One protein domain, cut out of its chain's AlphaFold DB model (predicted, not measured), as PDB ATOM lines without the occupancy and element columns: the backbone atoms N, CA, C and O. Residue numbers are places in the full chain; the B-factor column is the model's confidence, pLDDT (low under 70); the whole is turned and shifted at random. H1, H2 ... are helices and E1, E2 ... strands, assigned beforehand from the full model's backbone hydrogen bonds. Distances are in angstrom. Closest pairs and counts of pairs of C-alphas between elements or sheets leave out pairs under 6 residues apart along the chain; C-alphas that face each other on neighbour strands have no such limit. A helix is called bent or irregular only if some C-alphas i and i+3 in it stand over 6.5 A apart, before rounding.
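AT A GLANCE: This is residues 6 to 143 of the 221 residues of an uncharacterized protein of Bacteroides uniformis (UniProt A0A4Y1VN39). A small three-stranded sheet, E3 E5 E4, has the long helix H5 lengthwise over one face, with the short H4 on that same face and H2 and H3 packed in turn against these helices. A separate two-stranded hairpin, E1 and E2, lies at one end of the long axis, and the link of E4 to E5 lies at the other. The printed part has 138 residues, with six named helices and five named strands in the order E1 E2 H1 H2 H3 E3 H4 H5 E4 E5 H6; both sheets are antiparallel and the class is mixed, helices and strands. The whole is compact, with a radius of gyration of the C-alphas of 16.2 A, yet elongated, spanning 51 by 32 by 24 A.

HOW THE PARTS SIT: Inner strand E5, residues 129 to 137, has antiparallel neighbours E4, residues 113 to 120, and E3, residues 69 to 71. N 117 and O 133 are 2.8 A apart, and N 69 and O 134 are 3.0 A apart, both within hydrogen-bond range. E4 and E5 form a hairpin. H5, residues 86 to 106, runs along the strands over E4, 9 degrees from it on the local plane, at a height over the sheet of 8.4 A; their closest C-alphas, of Ser 102 and Tyr 113, are 5.2 A apart. H4, residues 73 to 80, is on the same face and only just stands up from the sheet, rising 41 degrees. E3, H4 H5 and E4 make a split strand-helix-strand unit, two strands running the same way with E5 between them, and its crossover is right-handed. H3, residues 56 to 64, only grazes the sheet, with residues 62 to 64; it touches H4, with the C-alphas of Val 58 and Leu 80 closest at 6.6 A. H2, residues 39 to 52, touches H3 at a steep tilt of 51 degrees, opposite ways, with the C-alphas of Leu 46 and Ser 56 closest at 5.6 A. H2 also touches H5, through residues 93 to 101 of H5 alone, with the C-alphas of Phe 52 and Ile 93 closest at 7.0 A. H1, residues 21 to 28, and H6, residues 139 to 143, are close but not clearly touching: the C-alphas of Leu 28 and Asp 141 are closest at 6.3 A. E1, residues 6 to 11, and E2, residues 14 to 19, form an antiparallel hairpin, with N 9 and O 16 2.9 A apart, within hydrogen-bond range; both are apart from E4 and H5, for instance. Every O i to N i+4 pair is within hydrogen-bond range in H1, H3, H4 and H6, against 8 of 10 in H2 and 12 of 17 in H5.

IN THESE COORDINATES: E1 begins at C-alpha 6, (185.148, 270.837, 173.079). H5 measures 29.0 A from C-alpha 86, (177.153, 241.365, 147.157), E4 23.3 A, E5 23.0 A and H2 20.2 A. H2 is irregular, with C-alphas 48 and 51 7.3 A apart, and H5 only just so, with C-alphas 92 and 95 6.9 A apart. H6 ends at C-alpha 143, (198.456, 254.991, 173.442).

THE WHOLE: The two C-alphas farthest apart, of His 11 and Gly 124, are 52.6 A apart. The printed part has no cut and no long link. Its mean pLDDT is 76.1; residues 6 to 40, 66, 108, 121 to 128 and 139 to 143 are under 70.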
ATOM      1  N   ILE A   6     185.450 269.447 172.735       69.50
ATOM      2  CA  ILE A   6     185.148 270.837 173.079       69.50
ATOM      3  C   ILE A   6     185.488 271.748 171.899       69.50
ATOM      4  O   ILE A   6     184.690 272.617 171.562       69.50
ATOM      5  N   SER A   7     186.652 271.553 171.278       67.00
ATOM      6  CA  SER A   7     187.057 272.261 170.062       67.00
ATOM      7  C   SER A   7     187.923 271.366 169.186       67.00
ATOM      8  O   SER A   7     188.542 270.412 169.662       67.00
ATOM      9  N   CYS A   8     187.912 271.664 167.896       58.50
ATOM     10  CA  CYS A   8     188.733 271.023 166.889       58.50
ATOM     11  C   CYS A   8     189.324 272.154 166.059       58.50
ATOM     12  O   CYS A   8     188.593 272.808 165.317       58.50
ATOM     13  N   ASP A   9     190.614 272.389 166.231       64.12
ATOM     14  CA  ASP A   9     191.335 273.459 165.562       64.12
ATOM     15  C   ASP A   9     192.313 272.815 164.573       64.12
ATOM     16  O   ASP A   9     193.060 271.897 164.917       64.12
ATOM     17  N   GLU A  10     192.254 273.222 163.307       51.22
ATOM     18  CA  GLU A  10     193.138 272.721 162.253       51.22
ATOM     19  C   GLU A  10     194.266 273.726 162.013       51.22
ATOM     20  O   GLU A  10     194.034 274.924 161.842       51.22
ATOM     21  N   HIS A  11     195.504 273.237 161.994       68.50
ATOM     22  CA  HIS A  11     196.704 274.045 161.792       68.50
ATOM     23  C   HIS A  11     197.660 273.322 160.849       68.50
ATOM     24  O   HIS A  11     197.574 272.116 160.632       68.50
ATOM     25  N   ASN A  12     198.667 274.047 160.364       55.50
ATOM     26  CA  ASN A  12     199.674 273.520 159.437       55.50
ATOM     27  C   ASN A  12     200.464 272.300 159.966       55.50
ATOM     28  O   ASN A  12     201.127 271.631 159.178       55.50
ATOM     29  N   ALA A  13     200.425 272.020 161.275       59.97
ATOM     30  CA  ALA A  13     201.088 270.879 161.914       59.97
ATOM     31  C   ALA A  13     200.148 269.687 162.205       59.97
ATOM     32  O   ALA A  13     200.616 268.656 162.684       59.97
ATOM     33  N   GLY A  14     198.844 269.822 161.934       50.06
ATOM     34  CA  GLY A  14     197.818 268.822 162.231       50.06
ATOM     35  C   GLY A  14     196.594 269.418 162.930       50.06
ATOM     36  O   GLY A  14     196.451 270.637 163.046       50.06
ATOM     37  N   ILE A  15     195.712 268.545 163.415       51.41
ATOM     38  CA  ILE A  15     194.505 268.935 164.147       51.41
ATOM     39  C   ILE A  15     194.739 268.820 165.653       51.41
ATOM     40  O   ILE A  15     195.147 267.774 166.157       51.41
ATOM     41  N   GLU A  16     194.451 269.900 166.376       58.69
ATOM     42  CA  GLU A  16     194.363 269.902 167.833       58.69
ATOM     43  C   GLU A  16     192.907 269.680 168.214       58.69
ATOM     44  O   GLU A  16     192.018 270.476 167.905       58.69
ATOM     45  N   ILE A  17     192.660 268.564 168.891       62.97
ATOM     46  CA  ILE A  17     191.341 268.239 169.406       62.97
ATOM     47  C   ILE A  17     191.357 268.466 170.911       62.97
ATOM     48  O   ILE A  17     191.953 267.698 171.673       62.97
ATOM     49  N   LYS A  18     190.662 269.506 171.366       67.44
ATOM     50  CA  LYS A  18     190.446 269.719 172.792       67.44
ATOM     51  C   LYS A  18     189.297 268.845 173.249       67.44
ATOM     52  O   LYS A  18     188.156 269.033 172.832       67.44
ATOM     53  N   HIS A  19     189.579 267.922 174.154       66.31
ATOM     54  CA  HIS A  19     188.563 267.033 174.698       66.31
ATOM     55  C   HIS A  19     188.007 267.517 176.037       66.31
ATOM     56  O   HIS A  19     188.708 268.136 176.839       66.31
ATOM     57  N   ASN A  20     186.743 267.193 176.309       67.12
ATOM     58  CA  ASN A  20     186.199 267.318 177.657       67.12
ATOM     59  C   ASN A  20     186.804 266.221 178.523       67.12
ATOM     60  O   ASN A  20     186.602 265.056 178.220       67.12
ATOM     61  N   THR A  21     187.527 266.572 179.585       67.25
ATOM     62  CA  THR A  21     188.277 265.607 180.406       67.25
ATOM     63  C   THR A  21     187.404 264.485 180.969       67.25
ATOM     64  O   THR A  21     187.831 263.335 180.971       67.25
ATOM     65  N   ASP A  22     186.167 264.790 181.366       63.88
ATOM     66  CA  ASP A  22     185.247 263.801 181.938       63.88
ATOM     67  C   ASP A  22     184.614 262.920 180.853       63.88
ATOM     68  O   ASP A  22     184.454 261.720 181.033       63.88
ATOM     69  N   ALA A  23     184.281 263.483 179.690       62.25
ATOM     70  CA  ALA A  23     183.812 262.674 178.565       62.25
ATOM     71  C   ALA A  23     184.957 261.867 177.931       62.25
ATOM     72  O   ALA A  23     184.732 260.756 177.470       62.25
ATOM     73  N   LEU A  24     186.181 262.399 177.937       65.31
ATOM     74  CA  LEU A  24     187.392 261.729 177.478       65.31
ATOM     75  C   LEU A  24     187.746 260.580 178.400       65.31
ATOM     76  O   LEU A  24     188.085 259.520 177.903       65.31
ATOM     77  N   SER A  25     187.647 260.753 179.717       61.62
ATOM     78  CA  SER A  25     187.841 259.637 180.635       61.62
ATOM     79  C   SER A  25     186.794 258.557 180.358       61.62
ATOM     80  O   SER A  25     187.168 257.419 180.109       61.62
ATOM     81  N   ILE A  26     185.509 258.896 180.241       60.09
ATOM     82  CA  ILE A  26     184.463 257.916 179.897       60.09
ATOM     83  C   ILE A  26     184.719 257.248 178.526       60.09
ATOM     84  O   ILE A  26     184.502 256.046 178.394       60.09
ATOM     85  N   TYR A  27     185.227 257.988 177.532       60.94
ATOM     86  CA  TYR A  27     185.601 257.469 176.200       60.94
ATOM     87  C   TYR A  27     186.783 256.525 176.273       60.94
ATOM     88  O   TYR A  27     186.785 255.452 175.691       60.94
ATOM     89  N   LEU A  28     187.782 256.882 177.060       58.34
ATOM     90  CA  LEU A  28     188.964 256.067 177.250       58.34
ATOM     91  C   LEU A  28     188.691 254.831 178.115       58.34
ATOM     92  O   LEU A  28     189.379 253.825 177.984       58.34
ATOM     93  N   TYR A  29     187.698 254.886 179.001       55.56
ATOM     94  CA  TYR A  29     187.357 253.821 179.941       55.56
ATOM     95  C   TYR A  29     186.099 253.043 179.543       55.56
ATOM     96  O   TYR A  29     185.478 252.494 180.445       55.56
ATOM     97  N   HIS A  30     185.715 252.980 178.254       56.16
ATOM     98  CA  HIS A  30     184.491 252.311 177.769       56.16
ATOM     99  C   HIS A  30     184.248 250.927 178.417       56.16
ATOM    100  O   HIS A  30     184.609 249.881 177.884       56.16
ATOM    101  N   ALA A  31     183.562 250.929 179.558       48.97
ATOM    102  CA  ALA A  31     182.972 249.770 180.194       48.97
ATOM    103  C   ALA A  31     181.560 249.646 179.619       48.97
ATOM    104  O   ALA A  31     180.576 250.091 180.202       48.97
ATOM    105  N   ASP A  32     181.488 249.146 178.389       45.31
ATOM    106  CA  ASP A  32     180.317 248.554 177.734       45.31
ATOM    107  C   ASP A  32     178.981 249.306 177.621       45.31
ATOM    108  O   ASP A  32     178.073 248.765 176.988       45.31
ATOM    109  N   LYS A  33     178.798 250.522 178.155       42.97
ATOM    110  CA  LYS A  33     177.450 251.136 178.193       42.97
ATOM    111  C   LYS A  33     177.344 252.623 177.875       42.97
ATOM    112  O   LYS A  33     176.228 253.120 177.750       42.97
ATOM    113  N   SER A  34     178.442 253.352 177.719       48.19
ATOM    114  CA  SER A  34     178.376 254.784 177.411       48.19
ATOM    115  C   SER A  34     178.553 255.025 175.917       48.19
ATOM    116  O   SER A  34     179.680 255.084 175.441       48.19
ATOM    117  N   THR A  35     177.463 255.193 175.165       50.53
ATOM    118  CA  THR A  35     177.537 255.830 173.841       50.53
ATOM    119  C   THR A  35     177.959 257.273 174.065       50.53
ATOM    120  O   THR A  35     177.259 258.034 174.736       50.53
ATOM    121  N   ILE A  36     179.129 257.652 173.570       52.50
ATOM    122  CA  ILE A  36     179.607 259.017 173.740       52.50
ATOM    123  C   ILE A  36     179.133 259.822 172.552       52.50
ATOM    124  O   ILE A  36     179.684 259.747 171.457       52.50
ATOM    125  N   GLU A  37     178.065 260.578 172.788       55.09
ATOM    126  CA  GLU A  37     177.531 261.519 171.819       55.09
ATOM    127  C   GLU A  37     178.534 262.651 171.611       55.09
ATOM    128  O   GLU A  37     178.650 263.595 172.395       55.09
ATOM    129  N   ASN A  38     179.291 262.538 170.529       64.94
ATOM    130  CA  ASN A  38     180.099 263.622 170.025       64.94
ATOM    131  C   ASN A  38     179.477 264.140 168.738       64.94
ATOM    132  O   ASN A  38     179.788 263.659 167.653       64.94
ATOM    133  N   THR A  39     178.602 265.130 168.869       68.62
ATOM    134  CA  THR A  39     177.865 265.705 167.741       68.62
ATOM    135  C   THR A  39     178.798 266.241 166.652       68.62
ATOM    136  O   THR A  39     178.470 266.133 165.477       68.62
ATOM    137  N   TYR A  40     179.985 266.751 167.004       69.44
ATOM    138  CA  TYR A  40     180.973 267.201 166.022       69.44
ATOM    139  C   TYR A  40     181.550 266.031 165.214       69.44
ATOM    140  O   TYR A  40     181.442 266.022 163.990       69.44
ATOM    141  N   ILE A  41     182.092 265.009 165.889       75.38
ATOM    142  CA  ILE A  41     182.643 263.807 165.236       75.38
ATOM    143  C   ILE A  41     181.557 263.096 164.422       75.38
ATOM    144  O   ILE A  41     181.805 262.684 163.291       75.38
ATOM    145  N   ALA A  42     180.349 262.981 164.976       81.50
ATOM    146  CA  ALA A  42     179.197 262.424 164.284       81.50
ATOM    147  C   ALA A  42     178.901 263.218 163.006       81.50
ATOM    148  O   ALA A  42     178.815 262.628 161.938       81.50
ATOM    149  N   ASN A  43     178.836 264.550 163.066       80.88
ATOM    150  CA  ASN A  43     178.585 265.382 161.888       80.88
ATOM    151  C   ASN A  43     179.685 265.247 160.827       80.88
ATOM    152  O   ASN A  43     179.366 265.087 159.651       80.88
ATOM    153  N   VAL A  44     180.965 265.262 161.220       83.75
ATOM    154  CA  VAL A  44     182.099 265.026 160.305       83.75
ATOM    155  C   VAL A  44     181.944 263.674 159.605       83.75
ATOM    156  O   VAL A  44     182.033 263.588 158.378       83.75
ATOM    157  N   PHE A  45     181.638 262.626 160.371       88.38
ATOM    158  CA  PHE A  45     181.436 261.274 159.859       88.38
ATOM    159  C   PHE A  45     180.239 261.186 158.896       88.38
ATOM    160  O   PHE A  45     180.371 260.695 157.772       88.38
ATOM    161  N   LEU A  46     179.073 261.692 159.309       91.31
ATOM    162  CA  LEU A  46     177.836 261.677 158.524       91.31
ATOM    163  C   LEU A  46     177.994 262.446 157.211       91.31
ATOM    164  O   LEU A  46     177.632 261.935 156.150       91.31
ATOM    165  N   ASN A  47     178.591 263.638 157.266       89.94
ATOM    166  CA  ASN A  47     178.830 264.467 156.089       89.94
ATOM    167  C   ASN A  47     179.759 263.765 155.097       89.94
ATOM    168  O   ASN A  47     179.467 263.726 153.899       89.94
ATOM    169  N   ALA A  48     180.837 263.147 155.583       90.12
ATOM    170  CA  ALA A  48     181.798 262.454 154.733       90.12
ATOM    171  C   ALA A  48     181.215 261.212 154.041       90.12
ATOM    172  O   ALA A  48     181.636 260.855 152.931       90.12
ATOM    173  N   LEU A  49     180.237 260.562 154.678       92.44
ATOM    174  CA  LEU A  49     179.593 259.358 154.158       92.44
ATOM    175  C   LEU A  49     178.253 259.609 153.449       92.44
ATOM    176  O   LEU A  49     177.711 258.684 152.844       92.44
ATOM    177  N   SER A  50     177.747 260.844 153.445       88.62
ATOM    178  CA  SER A  50     176.480 261.237 152.801       88.62
ATOM    179  C   SER A  50     176.352 260.764 151.341       88.62
ATOM    180  O   SER A  50     175.297 260.295 150.920       88.62
ATOM    181  N   LYS A  51     177.455 260.784 150.584       87.44
ATOM    182  CA  LYS A  51     177.518 260.383 149.165       87.44
ATOM    183  C   LYS A  51     177.266 258.896 148.884       87.44
ATOM    184  O   LYS A  51     177.127 258.521 147.723       87.44
ATOM    185  N   PHE A  52     177.273 258.034 149.904       86.44
ATOM    186  CA  PHE A  52     177.113 256.587 149.727       86.44
ATOM    187  C   PHE A  52     175.650 256.124 149.713       86.44
ATOM    188  O   PHE A  52     175.419 254.927 149.545       86.44
ATOM    189  N   ASN A  53     174.677 257.039 149.848       83.81
ATOM    190  CA  ASN A  53     173.240 256.732 149.870       83.81
ATOM    191  C   ASN A  53     172.909 255.559 150.813       83.81
ATOM    192  O   ASN A  53     172.203 254.621 150.444       83.81
ATOM    193  N   MET A  54     173.473 255.599 152.019       90.25
ATOM    194  CA  MET A  54     173.278 254.606 153.073       90.25
ATOM    195  C   MET A  54     172.933 255.302 154.390       90.25
ATOM    196  O   MET A  54     173.161 256.503 154.545       90.25
ATOM    197  N   LYS A  55     172.435 254.534 155.359       91.69
ATOM    198  CA  LYS A  55     172.202 254.990 156.734       91.69
ATOM    199  C   LYS A  55     173.528 255.146 157.489       91.69
ATOM    200  O   LYS A  55     173.955 254.263 158.234       91.69
ATOM    201  N   SER A  56     174.227 256.249 157.222       89.31
ATOM    202  CA  SER A  56     175.533 256.567 157.817       89.31
ATOM    203  C   SER A  56     175.465 256.774 159.332       89.31
ATOM    204  O   SER A  56     176.449 256.528 160.022       89.31
ATOM    205  N   ASP A  57     174.311 257.181 159.851       87.56
ATOM    206  CA  ASP A  57     173.982 257.282 161.276       87.56
ATOM    207  C   ASP A  57     174.014 255.923 161.968       87.56
ATOM    208  O   ASP A  57     174.676 255.764 162.992       87.56
ATOM    209  N   VAL A  58     173.407 254.914 161.347       89.69
ATOM    210  CA  VAL A  58     173.429 253.542 161.859       89.69
ATOM    211  C   VAL A  58     174.850 252.974 161.832       89.69
ATOM    212  O   VAL A  58     175.281 252.320 162.781       89.69
ATOM    213  N   LEU A  59     175.619 253.251 160.772       89.56
ATOM    214  CA  LEU A  59     177.026 252.844 160.711       89.56
ATOM    215  C   LEU A  59     177.869 253.531 161.796       89.56
ATOM    216  O   LEU A  59     178.715 252.882 162.412       89.56
ATOM    217  N   TYR A  60     177.641 254.825 162.033       87.56
ATOM    218  CA  TYR A  60     178.316 255.562 163.095       87.56
ATOM    219  C   TYR A  60     178.006 254.960 164.464       87.56
ATOM    220  O   TYR A  60     178.929 254.713 165.235       87.56
ATOM    221  N   GLU A  61     176.740 254.639 164.746       83.69
ATOM    222  CA  GLU A  61     176.346 254.001 166.004       83.69
ATOM    223  C   GLU A  61     177.076 252.664 166.211       83.69
ATOM    224  O   GLU A  61     177.608 252.408 167.289       83.69
ATOM    225  N   ILE A  62     177.170 251.837 165.166       85.31
ATOM    226  CA  ILE A  62     177.907 250.566 165.200       85.31
ATOM    227  C   ILE A  62     179.388 250.792 165.538       85.31
ATOM    228  O   ILE A  62     179.918 250.131 166.429       85.31
ATOM    229  N   ILE A  63     180.052 251.721 164.845       83.69
ATOM    230  CA  ILE A  63     181.493 251.987 165.000       83.69
ATOM    231  C   ILE A  63     181.794 252.651 166.350       83.69
ATOM    232  O   ILE A  63     182.770 252.299 167.008       83.69
ATOM    233  N   SER A  64     180.932 253.567 166.795       75.69
ATOM    234  CA  SER A  64     181.089 254.323 168.046       75.69
ATOM    235  C   SER A  64     181.082 253.446 169.302       75.69
ATOM    236  O   SER A  64     181.556 253.877 170.348       75.69
ATOM    237  N   LYS A  65     180.603 252.197 169.202       73.38
ATOM    238  CA  LYS A  65     180.675 251.204 170.286       73.38
ATOM    239  C   LYS A  65     182.102 250.703 170.543       73.38
ATOM    240  O   LYS A  65     182.315 250.005 171.529       73.38
ATOM    241  N   GLY A  66     183.057 250.991 169.653       69.75
ATOM    242  CA  GLY A  66     184.480 250.665 169.823       69.75
ATOM    243  C   GLY A  66     184.825 249.170 169.756       69.75
ATOM    244  O   GLY A  66     185.986 248.796 169.897       69.75
ATOM    245  N   LYS A  67     183.839 248.297 169.522       75.25
ATOM    246  CA  LYS A  67     184.011 246.841 169.438       75.25
ATOM    247  C   LYS A  67     183.951 246.361 168.001       75.25
ATOM    248  O   LYS A  67     183.121 246.838 167.232       75.25
ATOM    249  N   THR A  68     184.743 245.338 167.674       82.44
ATOM    250  CA  THR A  68     184.648 244.668 166.373       82.44
ATOM    251  C   THR A  68     183.204 244.247 166.098       82.44
ATOM    252  O   THR A  68     182.631 243.436 166.827       82.44
ATOM    253  N   TYR A  69     182.633 244.765 165.015       86.12
ATOM    254  CA  TYR A  69     181.282 244.424 164.581       86.12
ATOM    255  C   TYR A  69     181.346 243.385 163.464       86.12
ATOM    256  O   TYR A  69     182.007 243.612 162.452       86.12
ATOM    257  N   LYS A  70     180.668 242.245 163.632       89.88
ATOM    258  CA  LYS A  70     180.633 241.147 162.652       89.88
ATOM    259  C   LYS A  70     179.198 240.851 162.244       89.88
ATOM    260  O   LYS A  70     178.335 240.718 163.101       89.88
ATOM    261  N   THR A  71     178.956 240.713 160.944       91.44
ATOM    262  CA  THR A  71     177.620 240.435 160.390       91.44
ATOM    263  C   THR A  71     177.720 239.757 159.020       91.44
ATOM    264  O   THR A  71     178.802 239.685 158.422       91.44
ATOM    265  N   SER A  72     176.603 239.244 158.506       89.38
ATOM    266  CA  SER A  72     176.505 238.790 157.116       89.38
ATOM    267  C   SER A  72     176.365 239.972 156.134       89.38
ATOM    268  O   SER A  72     175.889 241.048 156.504       89.38
ATOM    269  N   PRO A  73     176.752 239.818 154.852       87.81
ATOM    270  CA  PRO A  73     176.527 240.847 153.831       87.81
ATOM    271  C   PRO A  73     175.057 241.244 153.665       87.81
ATOM    272  O   PRO A  73     174.755 242.401 153.384       87.81
ATOM    273  N   GLU A  74     174.142 240.286 153.784       88.44
ATOM    274  CA  GLU A  74     172.703 240.488 153.646       88.44
ATOM    275  C   GLU A  74     172.145 241.353 154.777       88.44
ATOM    276  O   GLU A  74     171.473 242.348 154.502       88.44
ATOM    277  N   GLU A  75     172.485 241.028 156.024       90.50
ATOM    278  CA  GLU A  75     172.125 241.833 157.195       90.50
ATOM    279  C   GLU A  75     172.740 243.229 157.120       90.50
ATOM    280  O   GLU A  75     172.039 244.215 157.330       90.50
ATOM    281  N   LEU A  76     174.021 243.337 156.746       90.88
ATOM    282  CA  LEU A  76     174.688 244.630 156.610       90.88
ATOM    283  C   LEU A  76     173.958 245.542 155.619       90.88
ATOM    284  O   LEU A  76     173.741 246.719 155.902       90.88
ATOM    285  N   LYS A  77     173.552 245.000 154.465       90.44
ATOM    286  CA  LYS A  77     172.773 245.754 153.476       90.44
ATOM    287  C   LYS A  77     171.419 246.184 154.024       90.44
ATOM    288  O   LYS A  77     171.027 247.322 153.788       90.44
ATOM    289  N   ALA A  78     170.721 245.302 154.739       91.69
ATOM    290  CA  ALA A  78     169.418 245.608 155.321       91.69
ATOM    291  C   ALA A  78     169.519 246.726 156.371       91.69
ATOM    292  O   ALA A  78     168.759 247.694 156.323       91.69
ATOM    293  N   ILE A  79     170.502 246.630 157.268       92.38
ATOM    294  CA  ILE A  79     170.740 247.598 158.346       92.38
ATOM    295  C   ILE A  79     171.122 248.966 157.773       92.38
ATOM    296  O   ILE A  79     170.569 249.984 158.184       92.38
ATOM    297  N   LEU A  80     172.019 248.994 156.784       90.94
ATOM    298  CA  LEU A  80     172.508 250.236 156.185       90.94
ATOM    299  C   LEU A  80     171.621 250.773 155.047       90.94
ATOM    300  O   LEU A  80     171.894 251.852 154.526       90.94
ATOM    301  N   GLY A  81     170.568 250.052 154.646       89.50
ATOM    302  CA  GLY A  81     169.693 250.439 153.532       89.50
ATOM    303  C   GLY A  81     170.385 250.432 152.161       89.50
ATOM    304  O   GLY A  81     170.073 251.254 151.306       89.50
ATOM    305  N   ILE A  82     171.352 249.536 151.954       88.00
ATOM    306  CA  ILE A  82     172.209 249.490 150.762       88.00
ATOM    307  C   ILE A  82     171.591 248.581 149.690       88.00
ATOM    308  O   ILE A  82     171.519 247.362 149.855       88.00
ATOM    309  N   ASN A  83     171.281 249.150 148.523       81.62
ATOM    310  CA  ASN A  83     170.686 248.434 147.384       81.62
ATOM    311  C   ASN A  83     171.721 247.915 146.361       81.62
ATOM    312  O   ASN A  83     171.487 247.940 145.154       81.62
ATOM    313  N   TYR A  84     172.883 247.444 146.822       79.19
ATOM    314  CA  TYR A  84     173.934 246.884 145.958       79.19
ATOM    315  C   TYR A  84     173.967 245.353 146.001       79.19
ATOM    316  O   TYR A  84     173.654 244.717 147.009       79.19
ATOM    317  N   THR A  85     174.419 244.736 144.906       80.12
ATOM    318  CA  THR A  85     174.710 243.296 144.892       80.12
ATOM    319  C   THR A  85     175.921 242.991 145.778       80.12
ATOM    320  O   THR A  85     176.809 243.828 145.950       80.12
ATOM    321  N   ASN A  86     176.019 241.764 146.306       73.62
ATOM    322  CA  ASN A  86     177.153 241.365 147.157       73.62
ATOM    323  C   ASN A  86     178.508 241.527 146.443       73.62
ATOM    324  O   ASN A  86     179.512 241.826 147.083       73.62
ATOM    325  N   ALA A  87     178.531 241.368 145.115       71.94
ATOM    326  CA  ALA A  87     179.727 241.570 144.301       71.94
ATOM    327  C   ALA A  87     180.183 243.041 144.275       71.94
ATOM    328  O   ALA A  87     181.382 243.314 144.247       71.94
ATOM    329  N   MET A  88     179.238 243.987 144.312       80.94
ATOM    330  CA  MET A  88     179.526 245.425 144.315       80.94
ATOM    331  C   MET A  88     179.724 245.994 145.721       80.94
ATOM    332  O   MET A  88     180.402 247.008 145.862       80.94
ATOM    333  N   LEU A  89     179.196 245.335 146.757       83.69
ATOM    334  CA  LEU A  89     179.300 245.776 148.151       83.69
ATOM    335  C   LEU A  89     180.755 246.066 148.551       83.69
ATOM    336  O   LEU A  89     181.052 247.133 149.082       83.69
ATOM    337  N   LYS A  90     181.687 245.164 148.214       84.56
ATOM    338  CA  LYS A  90     183.111 245.346 148.530       84.56
ATOM    339  C   LYS A  90     183.722 246.567 147.832       84.56
ATOM    340  O   LYS A  90     184.357 247.389 148.485       84.56
ATOM    341  N   SER A  91     183.585 246.656 146.511       84.50
ATOM    342  CA  SER A  91     184.325 247.628 145.693       84.50
ATOM    343  C   SER A  91     183.692 249.017 145.663       84.50
ATOM    344  O   SER A  91     184.414 250.003 145.545       84.50
ATOM    345  N   ARG A  92     182.361 249.105 145.759       85.50
ATOM    346  CA  ARG A  92     181.612 250.365 145.652       85.50
ATOM    347  C   ARG A  92     181.281 250.994 146.998       85.50
ATOM    348  O   ARG A  92     181.097 252.204 147.035       85.50
ATOM    349  N   ILE A  93     181.221 250.201 148.069       88.44
ATOM    350  CA  ILE A  93     180.802 250.678 149.389       88.44
ATOM    351  C   ILE A  93     181.904 250.475 150.427       88.44
ATOM    352  O   ILE A  93     182.473 251.456 150.891       88.44
ATOM    353  N   LEU A  94     182.273 249.229 150.740       89.44
ATOM    354  CA  LEU A  94     183.172 248.938 151.866       89.44
ATOM    355  C   LEU A  94     184.562 249.576 151.702       89.44
ATOM    356  O   LEU A  94     184.973 250.360 152.550       89.44
ATOM    357  N   ILE A  95     185.263 249.309 150.592       89.94
ATOM    358  CA  ILE A  95     186.599 249.889 150.352       89.94
ATOM    359  C   ILE A  95     186.550 251.431 150.319       89.94
ATOM    360  O   ILE A  95     187.396 252.065 150.949       89.94
ATOM    361  N   PRO A  96     185.606 252.071 149.601       92.62
ATOM    362  CA  PRO A  96     185.473 253.524 149.640       92.62
ATOM    363  C   PRO A  96     185.205 254.108 151.031       92.62
ATOM    364  O   PRO A  96     185.802 255.131 151.356       92.62
ATOM    365  N   ILE A  97     184.356 253.477 151.848       92.81
ATOM    366  CA  ILE A  97     184.089 253.916 153.226       92.81
ATOM    367  C   ILE A  97     185.360 253.834 154.065       92.81
ATOM    368  O   ILE A  97     185.727 254.816 154.707       92.81
ATOM    369  N   GLU A  98     186.057 252.696 154.020       92.94
ATOM    370  CA  GLU A  98     187.310 252.495 154.752       92.94
ATOM    371  C   GLU A  98     188.331 253.587 154.404       92.94
ATOM    372  O   GLU A  98     188.922 254.197 155.293       92.94
ATOM    373  N   LYS A  99     188.477 253.905 153.110       93.00
ATOM    374  CA  LYS A  99     189.365 254.976 152.635       93.00
ATOM    375  C   LYS A  99     188.952 256.363 153.116       93.00
ATOM    376  O   LYS A  99     189.821 257.138 153.497       93.00
ATOM    377  N   VAL A 100     187.659 256.694 153.074       93.75
ATOM    378  CA  VAL A 100     187.160 258.000 153.536       93.75
ATOM    379  C   VAL A 100     187.433 258.173 155.027       93.75
ATOM    380  O   VAL A 100     187.987 259.192 155.421       93.75
ATOM    381  N   ILE A 101     187.119 257.165 155.839       90.19
ATOM    382  CA  ILE A 101     187.353 257.208 157.286       90.19
ATOM    383  C   ILE A 101     188.855 257.277 157.591       90.19
ATOM    384  O   ILE A 101     189.275 258.081 158.415       90.19
ATOM    385  N   SER A 102     189.677 256.494 156.885       86.88
ATOM    386  CA  SER A 102     191.138 256.519 157.055       86.88
ATOM    387  C   SER A 102     191.740 257.874 156.690       86.88
ATOM    388  O   SER A 102     192.660 258.337 157.353       86.88
ATOM    389  N   LYS A 103     191.213 258.530 155.652       85.88
ATOM    390  CA  LYS A 103     191.638 259.875 155.266       85.88
ATOM    391  C   LYS A 103     191.296 260.897 156.353       85.88
ATOM    392  O   LYS A 103     192.176 261.637 156.765       85.88
ATOM    393  N   LEU A 104     190.065 260.879 156.868       82.94
ATOM    394  CA  LEU A 104     189.663 261.762 157.968       82.94
ATOM    395  C   LEU A 104     190.502 261.537 159.228       82.94
ATOM    396  O   LEU A 104     190.783 262.484 159.950       82.94
ATOM    397  N   TYR A 105     190.906 260.293 159.489       81.56
ATOM    398  CA  TYR A 105     191.831 259.973 160.569       81.56
ATOM    399  C   TYR A 105     193.217 260.596 160.346       81.56
ATOM    400  O   TYR A 105     193.743 261.257 161.233       81.56
ATOM    401  N   GLN A 106     193.789 260.438 159.148       72.94
ATOM    402  CA  GLN A 106     195.091 261.019 158.787       72.94
ATOM    403  C   GLN A 106     195.087 262.549 158.819       72.94
ATOM    404  O   GLN A 106     196.087 263.162 159.180       72.94
ATOM    405  N   GLU A 107     193.961 263.154 158.449       75.75
ATOM    406  CA  GLU A 107     193.734 264.594 158.553       75.75
ATOM    407  C   GLU A 107     193.485 265.025 160.005       75.75
ATOM    408  O   GLU A 107     193.489 266.212 160.271       75.75
ATOM    409  N   GLY A 108     193.291 264.096 160.950       63.06
ATOM    410  CA  GLY A 108     193.020 264.368 162.365       63.06
ATOM    411  C   GLY A 108     191.568 264.751 162.670       63.06
ATOM    412  O   GLY A 108     191.252 265.162 163.779       63.06
ATOM    413  N   SER A 109     190.664 264.641 161.696       73.44
ATOM    414  CA  SER A 109     189.246 265.011 161.824       73.44
ATOM    415  C   SER A 109     188.416 263.947 162.549       73.44
ATOM    416  O   SER A 109     187.336 264.234 163.066       73.44
ATOM    417  N   LEU A 110     188.909 262.705 162.582       75.75
ATOM    418  CA  LEU A 110     188.361 261.613 163.383       75.75
ATOM    419  C   LEU A 110     189.452 261.054 164.310       75.75
ATOM    420  O   LEU A 110     190.585 260.894 163.870       75.75
ATOM    421  N   PRO A 111     189.120 260.670 165.555       72.50
ATOM    422  CA  PRO A 111     190.076 260.056 166.480       72.50
ATOM    423  C   PRO A 111     190.254 258.543 166.256       72.50
ATOM    424  O   PRO A 111     190.942 257.878 167.023       72.50
ATOM    425  N   PHE A 112     189.607 257.974 165.239       80.50
ATOM    426  CA  PHE A 112     189.672 256.553 164.918       80.50
ATOM    427  C   PHE A 112     189.648 256.333 163.408       80.50
ATOM    428  O   PHE A 112     189.140 257.159 162.645       80.50
ATOM    429  N   TYR A 113     190.114 255.160 162.993       85.50
ATOM    430  CA  TYR A 113     189.857 254.609 161.671       85.50
ATOM    431  C   TYR A 113     189.299 253.189 161.772       85.50
ATOM    432  O   TYR A 113     189.195 252.616 162.855       85.50
ATOM    433  N   ILE A 114     188.891 252.620 160.639       89.31
ATOM    434  CA  ILE A 114     188.378 251.250 160.581       89.31
ATOM    435  C   ILE A 114     189.185 250.407 159.598       89.31
ATOM    436  O   ILE A 114     189.740 250.935 158.635       89.31
ATOM    437  N   LYS A 115     189.197 249.092 159.806       89.19
ATOM    438  CA  LYS A 115     189.599 248.090 158.813       89.19
ATOM    439  C   LYS A 115     188.434 247.148 158.555       89.19
ATOM    440  O   LYS A 115     187.850 246.619 159.500       89.19
ATOM    441  N   ILE A 116     188.091 246.930 157.289       89.69
ATOM    442  CA  ILE A 116     186.983 246.058 156.909       89.69
ATOM    443  C   ILE A 116     187.526 244.726 156.402       89.69
ATOM    444  O   ILE A 116     188.102 244.614 155.317       89.69
ATOM    445  N   ASN A 117     187.270 243.676 157.172       88.12
ATOM    446  CA  ASN A 117     187.665 242.315 156.860       88.12
ATOM    447  C   ASN A 117     186.494 241.528 156.265       88.12
ATOM    448  O   ASN A 117     185.356 241.606 156.723       88.12
ATOM    449  N   ILE A 118     186.773 240.753 155.215       84.50
ATOM    450  CA  ILE A 118     185.754 240.017 154.459       84.50
ATOM    451  C   ILE A 118     186.073 238.526 154.511       84.50
ATOM    452  O   ILE A 118     187.027 238.065 153.884       84.50
ATOM    453  N   GLY A 119     185.238 237.776 155.227       80.62
ATOM    454  CA  GLY A 119     185.266 236.318 155.269       80.62
ATOM    455  C   GLY A 119     184.607 235.717 154.029       80.62
ATOM    456  O   GLY A 119     183.558 236.186 153.575       80.62
ATOM    457  N   ARG A 120     185.225 234.679 153.463       76.31
ATOM    458  CA  ARG A 120     184.667 233.899 152.349       76.31
ATOM    459  C   ARG A 120     184.176 232.552 152.859       76.31
ATOM    460  O   ARG A 120     184.815 231.953 153.721       76.31
ATOM    461  N   ALA A 121     183.070 232.073 152.296       66.06
ATOM    462  CA  ALA A 121     182.554 230.752 152.623       66.06
ATOM    463  C   ALA A 121     183.566 229.665 152.223       66.06
ATOM    464  O   ALA A 121     184.063 229.659 151.095       66.06
ATOM    465  N   VAL A 122     183.838 228.739 153.147       58.34
ATOM    466  CA  VAL A 122     184.735 227.587 152.933       58.34
ATOM    467  C   VAL A 122     184.015 226.447 152.190       58.34
ATOM    468  O   VAL A 122     184.657 225.641 151.527       58.34
ATOM    469  N   ILE A 123     182.677 226.405 152.241       48.31
ATOM    470  CA  ILE A 123     181.844 225.363 151.621       48.31
ATOM    471  C   ILE A 123     180.999 225.982 150.490       48.31
ATOM    472  O   ILE A 123     180.253 226.935 150.716       48.31
ATOM    473  N   GLY A 124     181.122 225.441 149.269       57.59
ATOM    474  CA  GLY A 124     180.479 225.936 148.037       57.59
ATOM    475  C   GLY A 124     181.447 226.653 147.080       57.59
ATOM    476  O   GLY A 124     182.661 226.569 147.242       57.59
ATOM    477  N   ARG A 125     180.938 227.369 146.057       51.62
ATOM    478  CA  ARG A 125     181.785 228.232 145.201       51.62
ATOM    479  C   ARG A 125     182.445 229.283 146.107       51.62
ATOM    480  O   ARG A 125     181.777 230.237 146.500       51.62
ATOM    481  N   GLY A 126     183.732 229.111 146.431       53.25
ATOM    482  CA  GLY A 126     184.531 229.909 147.387       53.25
ATOM    483  C   GLY A 126     184.695 231.407 147.070       53.25
ATOM    484  O   GLY A 126     185.588 232.076 147.586       53.25
ATOM    485  N   SER A 127     183.845 231.951 146.201       58.28
ATOM    486  CA  SER A 127     183.727 233.359 145.842       58.28
ATOM    487  C   SER A 127     182.622 234.095 146.608       58.28
ATOM    488  O   SER A 127     182.585 235.327 146.558       58.28
ATOM    489  N   LYS A 128     181.725 233.396 147.325       68.94
ATOM    490  CA  LYS A 128     180.651 234.048 148.092       68.94
ATOM    491  C   LYS A 128     181.195 234.610 149.409       68.94
ATOM    492  O   LYS A 128     181.790 233.891 150.213       68.94
ATOM    493  N   ILE A 129     180.978 235.907 149.625       72.19
ATOM    494  CA  ILE A 129     181.253 236.562 150.906       72.19
ATOM    495  C   ILE A 129     180.285 235.987 151.943       72.19
ATOM    496  O   ILE A 129     179.078 236.014 151.720       72.19
ATOM    497  N   SER A 130     180.816 235.465 153.046       81.25
ATOM    498  CA  SER A 130     180.029 234.923 154.160       81.25
ATOM    499  C   SER A 130     179.941 235.887 155.335       81.25
ATOM    500  O   SER A 130     178.978 235.845 156.092       81.25
ATOM    501  N   THR A 131     180.952 236.738 155.514       86.75
ATOM    502  CA  THR A 131     181.077 237.564 156.717       86.75
ATOM    503  C   THR A 131     181.740 238.889 156.377       86.75
ATOM    504  O   THR A 131     182.694 238.927 155.600       86.75
ATOM    505  N   VAL A 132     181.252 239.964 156.983       87.94
ATOM    506  CA  VAL A 132     181.894 241.278 156.995       87.94
ATOM    507  C   VAL A 132     182.183 241.634 158.446       87.94
ATOM    508  O   VAL A 132     181.305 241.517 159.301       87.94
ATOM    509  N   ALA A 133     183.418 242.036 158.722       90.31
ATOM    510  CA  ALA A 133     183.872 242.470 160.030       90.31
ATOM    511  C   ALA A 133     184.434 243.891 159.935       90.31
ATOM    512  O   ALA A 133     185.237 244.173 159.049       90.31
ATOM    513  N   PHE A 134     184.009 244.767 160.837       88.62
ATOM    514  CA  PHE A 134     184.539 246.113 161.009       88.62
ATOM    515  C   PHE A 134     185.397 246.112 162.265       88.62
ATOM    516  O   PHE A 134     184.865 245.981 163.366       88.62
ATOM    517  N   ASP A 135     186.705 246.246 162.096       86.12
ATOM    518  CA  ASP A 135     187.640 246.440 163.196       86.12
ATOM    519  C   ASP A 135     187.872 247.937 163.376       86.12
ATOM    520  O   ASP A 135     188.331 248.612 162.456       86.12
ATOM    521  N   ILE A 136     187.515 248.460 164.547       84.62
ATOM    522  CA  ILE A 136     187.661 249.875 164.891       84.62
ATOM    523  C   ILE A 136     189.006 250.053 165.583       84.62
ATOM    524  O   ILE A 136     189.312 249.356 166.549       84.62
ATOM    525  N   ILE A 137     189.815 250.974 165.070       79.44
ATOM    526  CA  ILE A 137     191.149 251.263 165.578       79.44
ATOM    527  C   ILE A 137     191.175 252.713 166.036       79.44
ATOM    528  O   ILE A 137     191.051 253.639 165.237       79.44
ATOM    529  N   ASN A 138     191.343 252.890 167.340       76.69
ATOM    530  CA  ASN A 138     191.460 254.180 167.998       76.69
ATOM    531  C   ASN A 138     192.871 254.285 168.585       76.69
ATOM    532  O   ASN A 138     193.174 253.651 169.595       76.69
ATOM    533  N   GLU A 139     193.763 255.043 167.943       67.94
ATOM    534  CA  GLU A 139     195.155 255.136 168.407       67.94
ATOM    535  C   GLU A 139     195.270 255.818 169.775       67.94
ATOM    536  O   GLU A 139     196.221 255.545 170.504       67.94
ATOM    537  N   ILE A 140     194.277 256.615 170.189       67.12
ATOM    538  CA  ILE A 140     194.225 257.162 171.552       67.12
ATOM    539  C   ILE A 140     194.074 256.024 172.573       67.12
ATOM    540  O   ILE A 140     194.762 256.021 173.596       67.12
ATOM    541  N   ASP A 141     193.247 255.016 172.278       67.88
ATOM    542  CA  ASP A 141     193.131 253.827 173.128       67.88
ATOM    543  C   ASP A 141     194.420 253.011 173.121       67.88
ATOM    544  O   ASP A 141     194.873 252.585 174.180       67.88
ATOM    545  N   VAL A 142     195.066 252.848 171.963       69.38
ATOM    546  CA  VAL A 142     196.364 252.157 171.868       69.38
ATOM    547  C   VAL A 142     197.422 252.859 172.730       69.38
ATOM    548  O   VAL A 142     198.089 252.213 173.539       69.38
ATOM    549  N   LEU A 143     197.534 254.188 172.633       66.06
ATOM    550  CA  LEU A 143     198.456 254.991 173.442       66.06
ATOM    551  C   LEU A 143     198.140 254.905 174.939       66.06
ATOM    552  O   LEU A 143     199.055 254.837 175.764       66.06
TER     553      LEU A 143